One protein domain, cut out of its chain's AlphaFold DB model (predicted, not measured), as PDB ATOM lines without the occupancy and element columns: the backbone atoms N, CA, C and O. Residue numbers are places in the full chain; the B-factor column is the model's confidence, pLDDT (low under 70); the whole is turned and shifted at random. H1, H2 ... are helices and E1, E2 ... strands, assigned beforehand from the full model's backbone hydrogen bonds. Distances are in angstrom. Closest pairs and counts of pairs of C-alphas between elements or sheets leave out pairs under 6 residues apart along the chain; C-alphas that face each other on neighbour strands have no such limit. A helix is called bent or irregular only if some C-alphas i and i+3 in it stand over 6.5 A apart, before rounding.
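This is residues 930 to 960 and 976 to 1012 of the 1017 residues of the protein "AC_1 domain-containing protein" of Rhizobium leguminosarum (UniProt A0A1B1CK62). A long, narrow hairpin of two strands, E1 and E2, makes the length of a rod-like model, and the kinked helix H1 runs loosely over one face of its half near the turn. Short H2 follows toward the other end, where residues 953 to 960 stick out free. The printed part has 68 residues, in the order H1, H2, E1, E2, with an antiparallel sheet E1 - E2 and a mixed class of helices and strands. It is only just extended, close to loose, with a radius of gyration of the C-alphas of 16.8 A, and spans 53 by 20 by 11 A.

H1, residues 930 to 947, begins at C-alpha 930 (-25.368, -32.055, 18.561) and is 24.7 A long. It is irregular, with C-alphas 935 and 938 7.2 A apart, and has a kink of 42 degrees near residue 937. H2 is residues 952 to 956, 6.0 A long. E1, residues 977 to 989, measures 38.7 A. E2, residues 1001 to 1012, measures 35.9 A and ends at C-alpha 1012 (12.165, -11.068, 31.608).

E1 and E2 form a hairpin, antiparallel at 172 degrees, with N 983 and O 1007 2.9 A apart and N 1005 and O 985 2.9 A apart. The closest C-alphas of H1 and E2, those of Ser 939 and Phe 1002, are 6.6 A apart. H1 and E1 are near each other, with 6 pairs of C-alphas within 10 A. The closest C-alphas of H2 and E2, those of Leu 952 and Gln 1010, are 7.7 A apart. H1 and H2 are apart. In H2 every O i to N i+4 pair is within hydrogen-bond range, in H1 11 of 14.

The C-alphas farthest apart, those of Gly 976 and Tyr 996, are 53.6 A apart. Residues 961 to 975 are not printed, and C-alphas 960 and 976 are 14.7 A apart across this cut. The link E1 to E2 is long. The mean pLDDT of the printed part is 72.5, and 21 residues are under 70, among them 952 to 960 and 976 to 979.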
ATOM      1  N   GLU A 930     -26.145 -33.297  18.511       84.69
ATOM      2  CA  GLU A 930     -25.368 -32.055  18.561       84.69
ATOM      3  C   GLU A 930     -25.546 -31.257  19.861       84.69
ATOM      4  O   GLU A 930     -24.673 -30.455  20.195       84.69
ATOM      5  N   VAL A 931     -26.627 -31.461  20.627       85.38
ATOM      6  CA  VAL A 931     -26.919 -30.666  21.841       85.38
ATOM      7  C   VAL A 931     -25.791 -30.777  22.861       85.38
ATOM      8  O   VAL A 931     -25.367 -29.772  23.432       85.38
ATOM      9  N   SER A 932     -25.250 -31.983  23.041       80.31
ATOM     10  CA  SER A 932     -24.133 -32.221  23.962       80.31
ATOM     11  C   SER A 932     -22.878 -31.440  23.562       80.31
ATOM     12  O   SER A 932     -22.153 -30.941  24.424       80.31
ATOM     13  N   LEU A 933     -22.626 -31.303  22.255       80.94
ATOM     14  CA  LEU A 933     -21.523 -30.496  21.743       80.94
ATOM     15  C   LEU A 933     -21.812 -29.010  21.958       80.94
ATOM     16  O   LEU A 933     -20.978 -28.320  22.542       80.94
ATOM     17  N   TYR A 934     -22.987 -28.524  21.547       82.62
ATOM     18  CA  TYR A 934     -23.360 -27.111  21.673       82.62
ATOM     19  C   TYR A 934     -23.303 -26.607  23.116       82.62
ATOM     20  O   TYR A 934     -22.799 -25.508  23.347       82.62
ATOM     21  N   ALA A 935     -23.719 -27.420  24.089       80.50
ATOM     22  CA  ALA A 935     -23.609 -27.085  25.507       80.50
ATOM     23  C   ALA A 935     -22.148 -26.924  25.980       80.50
ATOM     24  O   ALA A 935     -21.873 -26.164  26.905       80.50
ATOM     25  N   ALA A 936     -21.191 -27.603  25.339       79.12
ATOM     26  CA  ALA A 936     -19.773 -27.554  25.693       79.12
ATOM     27  C   ALA A 936     -18.970 -26.474  24.939       79.12
ATOM     28  O   ALA A 936     -17.930 -26.036  25.443       79.12
ATOM     29  N   VAL A 937     -19.415 -26.039  23.749       83.50
ATOM     30  CA  VAL A 937     -18.646 -25.123  22.877       83.50
ATOM     31  C   VAL A 937     -18.245 -23.817  23.573       83.50
ATOM     32  O   VAL A 937     -17.058 -23.497  23.510       83.50
ATOM     33  N   PRO A 938     -19.131 -23.057  24.254       80.88
ATOM     34  CA  PRO A 938     -18.744 -21.779  24.857       80.88
ATOM     35  C   PRO A 938     -17.613 -21.924  25.883       80.88
ATOM     36  O   PRO A 938     -16.639 -21.167  25.862       80.88
ATOM     37  N   SER A 939     -17.697 -22.946  26.735       78.12
ATOM     38  CA  SER A 939     -16.685 -23.245  27.749       78.12
ATOM     39  C   SER A 939     -15.364 -23.693  27.119       78.12
ATOM     40  O   SER A 939     -14.297 -23.226  27.522       78.12
ATOM     41  N   MET A 940     -15.416 -24.534  26.081       79.00
ATOM     42  CA  MET A 940     -14.228 -24.964  25.333       79.00
ATOM     43  C   MET A 940     -13.576 -23.812  24.563       79.00
ATOM     44  O   MET A 940     -12.353 -23.690  24.582       79.00
ATOM     45  N   ALA A 941     -14.362 -22.925  23.953       82.00
ATOM     46  CA  ALA A 941     -13.869 -21.733  23.268       82.00
ATOM     47  C   ALA A 941     -13.221 -20.748  24.250       82.00
ATOM     48  O   ALA A 941     -12.156 -20.208  23.959       82.00
ATOM     49  N   ALA A 942     -13.794 -20.561  25.443       78.75
ATOM     50  CA  ALA A 942     -13.187 -19.744  26.495       78.75
ATOM     51  C   ALA A 942     -11.854 -20.332  26.991       78.75
ATOM     52  O   ALA A 942     -10.906 -19.591  27.255       78.75
ATOM     53  N   ILE A 943     -11.759 -21.659  27.103       77.00
ATOM     54  CA  ILE A 943     -10.514 -22.353  27.458       77.00
ATOM     55  C   ILE A 943      -9.480 -22.211  26.334       77.00
ATOM     56  O   ILE A 943      -8.343 -21.828  26.602       77.00
ATOM     57  N   TYR A 944      -9.874 -22.428  25.079       79.31
ATOM     58  CA  TYR A 944      -9.010 -22.238  23.913       79.31
ATOM     59  C   TYR A 944      -8.504 -20.791  23.798       79.31
ATOM     60  O   TYR A 944      -7.302 -20.573  23.667       79.31
ATOM     61  N   GLY A 945      -9.387 -19.801  23.963       76.81
ATOM     62  CA  GLY A 945      -9.057 -18.372  23.990       76.81
ATOM     63  C   GLY A 945      -7.995 -18.014  25.036       76.81
ATOM     64  O   GLY A 945      -7.115 -17.197  24.784       76.81
ATOM     65  N   ARG A 946      -8.021 -18.671  26.203       74.62
ATOM     66  CA  ARG A 946      -6.984 -18.507  27.236       74.62
ATOM     67  C   ARG A 946      -5.649 -19.151  26.851       74.62
ATOM     68  O   ARG A 946      -4.601 -18.667  27.272       74.62
ATOM     69  N   HIS A 947      -5.665 -20.208  26.044       71.19
ATOM     70  CA  HIS A 947      -4.447 -20.859  25.559       71.19
ATOM     71  C   HIS A 947      -3.734 -20.078  24.453       71.19
ATOM     72  O   HIS A 947      -2.510 -20.127  24.389       71.19
ATOM     73  N   ILE A 948      -4.472 -19.314  23.648       74.19
ATOM     74  CA  ILE A 948      -3.922 -18.470  22.575       74.19
ATOM     75  C   ILE A 948      -3.563 -17.050  23.034       74.19
ATOM     76  O   ILE A 948      -3.362 -16.173  22.206       74.19
ATOM     77  N   ILE A 949      -3.499 -16.781  24.343       72.62
ATOM     78  CA  ILE A 949      -2.966 -15.500  24.824       72.62
ATOM     79  C   ILE A 949      -1.537 -15.366  24.274       72.62
ATOM     80  O   ILE A 949      -0.691 -16.194  24.609       72.62
ATOM     81  N   ASP A 950      -1.269 -14.348  23.457       65.00
ATOM     82  CA  ASP A 950       0.027 -14.152  22.784       65.00
ATOM     83  C   ASP A 950       1.180 -13.859  23.766       65.00
ATOM     84  O   ASP A 950       1.008 -13.814  24.992       65.00
ATOM     85  N   THR A 951       2.405 -13.704  23.281       71.00
ATOM     86  CA  THR A 951       3.528 -13.244  24.113       71.00
ATOM     87  C   THR A 951       3.345 -11.782  24.540       71.00
ATOM     88  O   THR A 951       2.522 -11.044  23.996       71.00
ATOM     89  N   LEU A 952       4.076 -11.337  25.573       65.06
ATOM     90  CA  LEU A 952       4.088  -9.917  25.942       65.06
ATOM     91  C   LEU A 952       4.541  -9.063  24.752       65.06
ATOM     92  O   LEU A 952       3.877  -8.074  24.466       65.06
ATOM     93  N   HIS A 953       5.595  -9.486  24.045       64.75
ATOM     94  CA  HIS A 953       6.157  -8.805  22.873       64.75
ATOM     95  C   HIS A 953       5.130  -8.616  21.754       64.75
ATOM     96  O   HIS A 953       4.979  -7.511  21.242       64.75
ATOM     97  N   GLU A 954       4.338  -9.644  21.454       65.19
ATOM     98  CA  GLU A 954       3.255  -9.556  20.468       65.19
ATOM     99  C   GLU A 954       2.112  -8.618  20.912       65.19
ATOM    100  O   GLU A 954       1.447  -8.026  20.066       65.19
ATOM    101  N   ARG A 955       1.895  -8.413  22.226       67.31
ATOM    102  CA  ARG A 955       0.839  -7.519  22.753       67.31
ATOM    103  C   ARG A 955       1.266  -6.073  23.007       67.31
ATOM    104  O   ARG A 955       0.423  -5.186  22.895       67.31
ATOM    105  N   VAL A 956       2.511  -5.829  23.423       62.97
ATOM    106  CA  VAL A 956       3.024  -4.474  23.723       62.97
ATOM    107  C   VAL A 956       3.931  -3.924  22.619       62.97
ATOM    108  O   VAL A 956       4.288  -2.755  22.668       62.97
ATOM    109  N   GLY A 957       4.257  -4.733  21.608       60.69
ATOM    110  CA  GLY A 957       5.247  -4.416  20.584       60.69
ATOM    111  C   GLY A 957       6.668  -4.696  21.080       60.69
ATOM    112  O   GLY A 957       7.004  -4.390  22.223       60.69
ATOM    113  N   GLU A 958       7.503  -5.261  20.202       58.94
ATOM    114  CA  GLU A 958       8.892  -5.691  20.462       58.94
ATOM    115  C   GLU A 958       9.773  -4.628  21.168       58.94
ATOM    116  O   GLU A 958      10.743  -4.980  21.831       58.94
ATOM    117  N   GLU A 959       9.420  -3.336  21.094       54.47
ATOM    118  CA  GLU A 959      10.279  -2.212  21.497       54.47
ATOM    119  C   GLU A 959       9.757  -1.346  22.669       54.47
ATOM    120  O   GLU A 959      10.466  -0.446  23.124       54.47
ATOM    121  N   GLU A 960       8.553  -1.576  23.219       56.00
ATOM    122  CA  GLU A 960       8.003  -0.696  24.282       56.00
ATOM    123  C   GLU A 960       8.773  -0.788  25.614       56.00
ATOM    124  O   GLU A 960       8.898   0.213  26.318       56.00
ATOM    125  N   GLY A 976      18.637 -10.711  27.120       59.22
ATOM    126  CA  GLY A 976      17.622 -11.135  28.083       59.22
ATOM    127  C   GLY A 976      17.142 -12.549  27.759       59.22
ATOM    128  O   GLY A 976      16.947 -12.893  26.595       59.22
ATOM    129  N   PHE A 977      16.954 -13.383  28.779       64.12
ATOM    130  CA  PHE A 977      16.235 -14.643  28.612       64.12
ATOM    131  C   PHE A 977      14.778 -14.413  29.002       64.12
ATOM    132  O   PHE A 977      14.491 -14.071  30.152       64.12
ATOM    133  N   TRP A 978      13.879 -14.605  28.041       67.25
ATOM    134  CA  TRP A 978      12.445 -14.627  28.291       67.25
ATOM    135  C   TRP A 978      11.993 -16.063  28.526       67.25
ATOM    136  O   TRP A 978      12.319 -16.974  27.759       67.25
ATOM    137  N   LEU A 979      11.212 -16.261  29.587       67.19
ATOM    138  CA  LEU A 979      10.537 -17.523  29.845       67.19
ATOM    139  C   LEU A 979       9.050 -17.285  30.055       67.19
ATOM    140  O   LEU A 979       8.627 -16.415  30.822       67.19
ATOM    141  N   ARG A 980       8.257 -18.152  29.431       72.81
ATOM    142  CA  ARG A 980       6.837 -18.281  29.712       72.81
ATOM    143  C   ARG A 980       6.519 -19.673  30.209       72.81
ATOM    144  O   ARG A 980       6.771 -20.666  29.532       72.81
ATOM    145  N   GLY A 981       5.907 -19.712  31.385       72.94
ATOM    146  CA  GLY A 981       5.223 -20.886  31.901       72.94
ATOM    147  C   GLY A 981       3.724 -20.643  31.832       72.94
ATOM    148  O   GLY A 981       3.215 -19.749  32.508       72.94
ATOM    149  N   ILE A 982       3.021 -21.427  31.018       75.94
ATOM    150  CA  ILE A 982       1.561 -21.489  31.062       75.94
ATOM    151  C   ILE A 982       1.190 -22.780  31.775       75.94
ATOM    152  O   ILE A 982       1.527 -23.867  31.312       75.94
ATOM    153  N   GLY A 983       0.505 -22.649  32.903       73.12
ATOM    154  CA  GLY A 983      -0.108 -23.758  33.612       73.12
ATOM    155  C   GLY A 983      -1.619 -23.647  33.511       73.12
ATOM    156  O   GLY A 983      -2.199 -22.598  33.791       73.12
ATOM    157  N   HIS A 984      -2.259 -24.746  33.141       77.12
ATOM    158  CA  HIS A 984      -3.690 -24.922  33.339       77.12
ATOM    159  C   HIS A 984      -3.912 -26.045  34.343       77.12
ATOM    160  O   HIS A 984      -3.228 -27.067  34.314       77.12
ATOM    161  N   TRP A 985      -4.843 -25.839  35.261       81.50
ATOM    162  CA  TRP A 985      -5.290 -26.889  36.160       81.50
ATOM    163  C   TRP A 985      -6.768 -26.683  36.438       81.50
ATOM    164  O   TRP A 985      -7.247 -25.563  36.618       81.50
ATOM    165  N   GLY A 986      -7.498 -27.780  36.414       76.31
ATOM    166  CA  GLY A 986      -8.944 -27.770  36.460       76.31
ATOM    167  C   GLY A 986      -9.478 -29.179  36.316       76.31
ATOM    168  O   GLY A 986      -8.719 -30.116  36.053       76.31
ATOM    169  N   HIS A 987     -10.781 -29.306  36.486       74.44
ATOM    170  CA  HIS A 987     -11.518 -30.533  36.235       74.44
ATOM    171  C   HIS A 987     -12.689 -30.226  35.301       74.44
ATOM    172  O   HIS A 987     -13.205 -29.109  35.230       74.44
ATOM    173  N   ARG A 988     -13.051 -31.234  34.513       76.00
ATOM    174  CA  ARG A 988     -14.279 -31.246  33.729       76.00
ATOM    175  C   ARG A 988     -15.181 -32.272  34.385       76.00
ATOM    176  O   ARG A 988     -14.826 -33.451  34.371       76.00
ATOM    177  N   ASP A 989     -16.328 -31.819  34.865       74.81
ATOM    178  CA  ASP A 989     -17.353 -32.691  35.415       74.81
ATOM    179  C   ASP A 989     -18.523 -32.753  34.433       74.81
ATOM    180  O   ASP A 989     -19.014 -31.745  33.923       74.81
ATOM    181  N   GLY A 990     -18.918 -33.973  34.093       66.38
ATOM    182  CA  GLY A 990     -20.141 -34.248  33.353       66.38
ATOM    183  C   GLY A 990     -20.988 -35.192  34.185       66.38
ATOM    184  O   GLY A 990     -20.439 -36.062  34.864       66.38
ATOM    185  N   ASP A 991     -22.303 -35.020  34.137       72.75
ATOM    186  CA  ASP A 991     -23.204 -35.955  34.796       72.75
ATOM    187  C   ASP A 991     -23.075 -37.367  34.186       72.75
ATOM    188  O   ASP A 991     -22.756 -37.527  33.002       72.75
ATOM    189  N   ALA A 992     -23.335 -38.404  34.987       68.44
ATOM    190  CA  ALA A 992     -23.342 -39.797  34.549       68.44
ATOM    191  C   ALA A 992     -24.358 -40.071  33.423       68.44
ATOM    192  O   ALA A 992     -24.125 -40.965  32.607       68.44
ATOM    193  N   ARG A 993     -25.450 -39.297  33.346       69.19
ATOM    194  CA  ARG A 993     -26.420 -39.316  32.237       69.19
ATOM    195  C   ARG A 993     -26.198 -38.185  31.222       69.19
ATOM    196  O   ARG A 993     -27.042 -37.955  30.365       69.19
ATOM    197  N   GLY A 994     -25.057 -37.497  31.240       74.06
ATOM    198  CA  GLY A 994     -24.739 -36.444  30.271       74.06
ATOM    199  C   GLY A 994     -25.742 -35.286  30.306       74.06
ATOM    200  O   GLY A 994     -26.126 -34.830  31.377       74.06
ATOM    201  N   VAL A 995     -26.180 -34.814  29.131       72.81
ATOM    202  CA  VAL A 995     -27.076 -33.644  29.008       72.81
ATOM    203  C   VAL A 995     -28.475 -33.848  29.614       72.81
ATOM    204  O   VAL A 995     -29.219 -32.882  29.755       72.81
ATOM    205  N   TYR A 996     -28.831 -35.077  30.001       72.56
ATOM    206  CA  TYR A 996     -30.122 -35.394  30.616       72.56
ATOM    207  C   TYR A 996     -30.244 -34.940  32.081       72.56
ATOM    208  O   TYR A 996     -31.356 -34.678  32.527       72.56
ATOM    209  N   ASP A 997     -29.129 -34.803  32.807       70.31
ATOM    210  CA  ASP A 997     -29.116 -34.498  34.251       70.31
ATOM    211  C   ASP A 997     -28.378 -33.202  34.616       70.31
ATOM    212  O   ASP A 997     -28.428 -32.744  35.759       70.31
ATOM    213  N   GLY A 998     -27.716 -32.568  33.647       67.19
ATOM    214  CA  GLY A 998     -27.041 -31.290  33.842       67.19
ATOM    215  C   GLY A 998     -26.188 -30.876  32.646       67.19
ATOM    216  O   GLY A 998     -25.767 -31.697  31.831       67.19
ATOM    217  N   ALA A 999     -25.912 -29.576  32.534       65.00
ATOM    218  CA  ALA A 999     -24.938 -29.083  31.567       65.00
ATOM    219  C   ALA A 999     -23.513 -29.462  32.015       65.00
ATOM    220  O   ALA A 999     -23.239 -29.461  33.217       65.00
ATOM    221  N   PRO A1000     -22.586 -29.757  31.085       70.81
ATOM    222  CA  PRO A1000     -21.200 -30.027  31.443       70.81
ATOM    223  C   PRO A1000     -20.579 -28.815  32.153       70.81
ATOM    224  O   PRO A1000     -20.602 -27.698  31.627       70.81
ATOM    225  N   GLU A1001     -19.999 -29.044  33.329       74.25
ATOM    226  CA  GLU A1001     -19.338 -28.013  34.125       74.25
ATOM    227  C   GLU A1001     -17.831 -28.017  33.843       74.25
ATOM    228  O   GLU A1001     -17.165 -29.058  33.783       74.25
ATOM    229  N   PHE A1002     -17.280 -26.824  33.628       77.12
ATOM    230  CA  PHE A1002     -15.866 -26.631  33.327       77.12
ATOM    231  C   PHE A1002     -15.276 -25.611  34.306       77.12
ATOM    232  O   PHE A1002     -15.387 -24.406  34.073       77.12
ATOM    233  N   ASP A1003     -14.597 -26.078  35.358       77.00
ATOM    234  CA  ASP A1003     -13.766 -25.223  36.215       77.00
ATOM    235  C   ASP A1003     -12.299 -25.387  35.819       77.00
ATOM    236  O   ASP A1003     -11.630 -26.372  36.144       77.00
ATOM    237  N   TYR A1004     -11.798 -24.407  35.070       74.75
ATOM    238  CA  TYR A1004     -10.402 -24.342  34.665       74.75
ATOM    239  C   TYR A1004      -9.795 -23.042  35.155       74.75
ATOM    240  O   TYR A1004     -10.178 -21.950  34.725       74.75
ATOM    241  N   ARG A1005      -8.770 -23.169  35.997       76.19
ATOM    242  CA  ARG A1005      -7.927 -22.052  36.401       76.19
ATOM    243  C   ARG A1005      -6.731 -21.963  35.477       76.19
ATOM    244  O   ARG A1005      -6.111 -22.957  35.097       76.19
ATOM    245  N   PHE A1006      -6.422 -20.729  35.118       76.44
ATOM    246  CA  PHE A1006      -5.324 -20.399  34.236       76.44
ATOM    247  C   PHE A1006      -4.306 -19.574  35.010       76.44
ATOM    248  O   PHE A1006      -4.630 -18.501  35.521       76.44
ATOM    249  N   GLY A1007      -3.081 -20.081  35.096       75.88
ATOM    250  CA  GLY A1007      -1.933 -19.342  35.594       75.88
ATOM    251  C   GLY A1007      -0.937 -19.145  34.465       75.88
ATOM    252  O   GLY A1007      -0.391 -20.114  33.942       75.88
ATOM    253  N   ALA A1008      -0.665 -17.896  34.108       72.75
ATOM    254  CA  ALA A1008       0.472 -17.563  33.266       72.75
ATOM    255  C   ALA A1008       1.487 -16.783  34.096       72.75
ATOM    256  O   ALA A1008       1.144 -15.776  34.715       72.75
ATOM    257  N   MET A1009       2.736 -17.238  34.070       73.81
ATOM    258  CA  MET A1009       3.877 -16.426  34.466       73.81
ATOM    259  C   MET A1009       4.681 -16.103  33.211       73.81
ATOM    260  O   MET A1009       5.034 -16.990  32.428       73.81
ATOM    261  N   GLN A1010       4.936 -14.821  33.013       70.06
ATOM    262  CA  GLN A1010       5.868 -14.316  32.017       70.06
ATOM    263  C   GLN A1010       6.842 -13.411  32.759       70.06
ATOM    264  O   GLN A1010       6.421 -12.625  33.613       70.06
ATOM    265  N   GLY A1011       8.127 -13.557  32.481       66.06
ATOM    266  CA  GLY A1011       9.159 -12.781  33.145       66.06
ATOM    267  C   GLY A1011      10.382 -12.645  32.260       66.06
ATOM    268  O   GLY A1011      10.827 -13.621  31.656       66.06
ATOM    269  N   ASP A1012      10.906 -11.428  32.237       61.69
ATOM    270  CA  ASP A1012      12.165 -11.068  31.608       61.69
ATOM    271  C   ASP A1012      13.234 -10.988  32.695       61.69
ATOM    272  O   ASP A1012      13.077 -10.252  33.675       61.69
TER     273      ASP A1012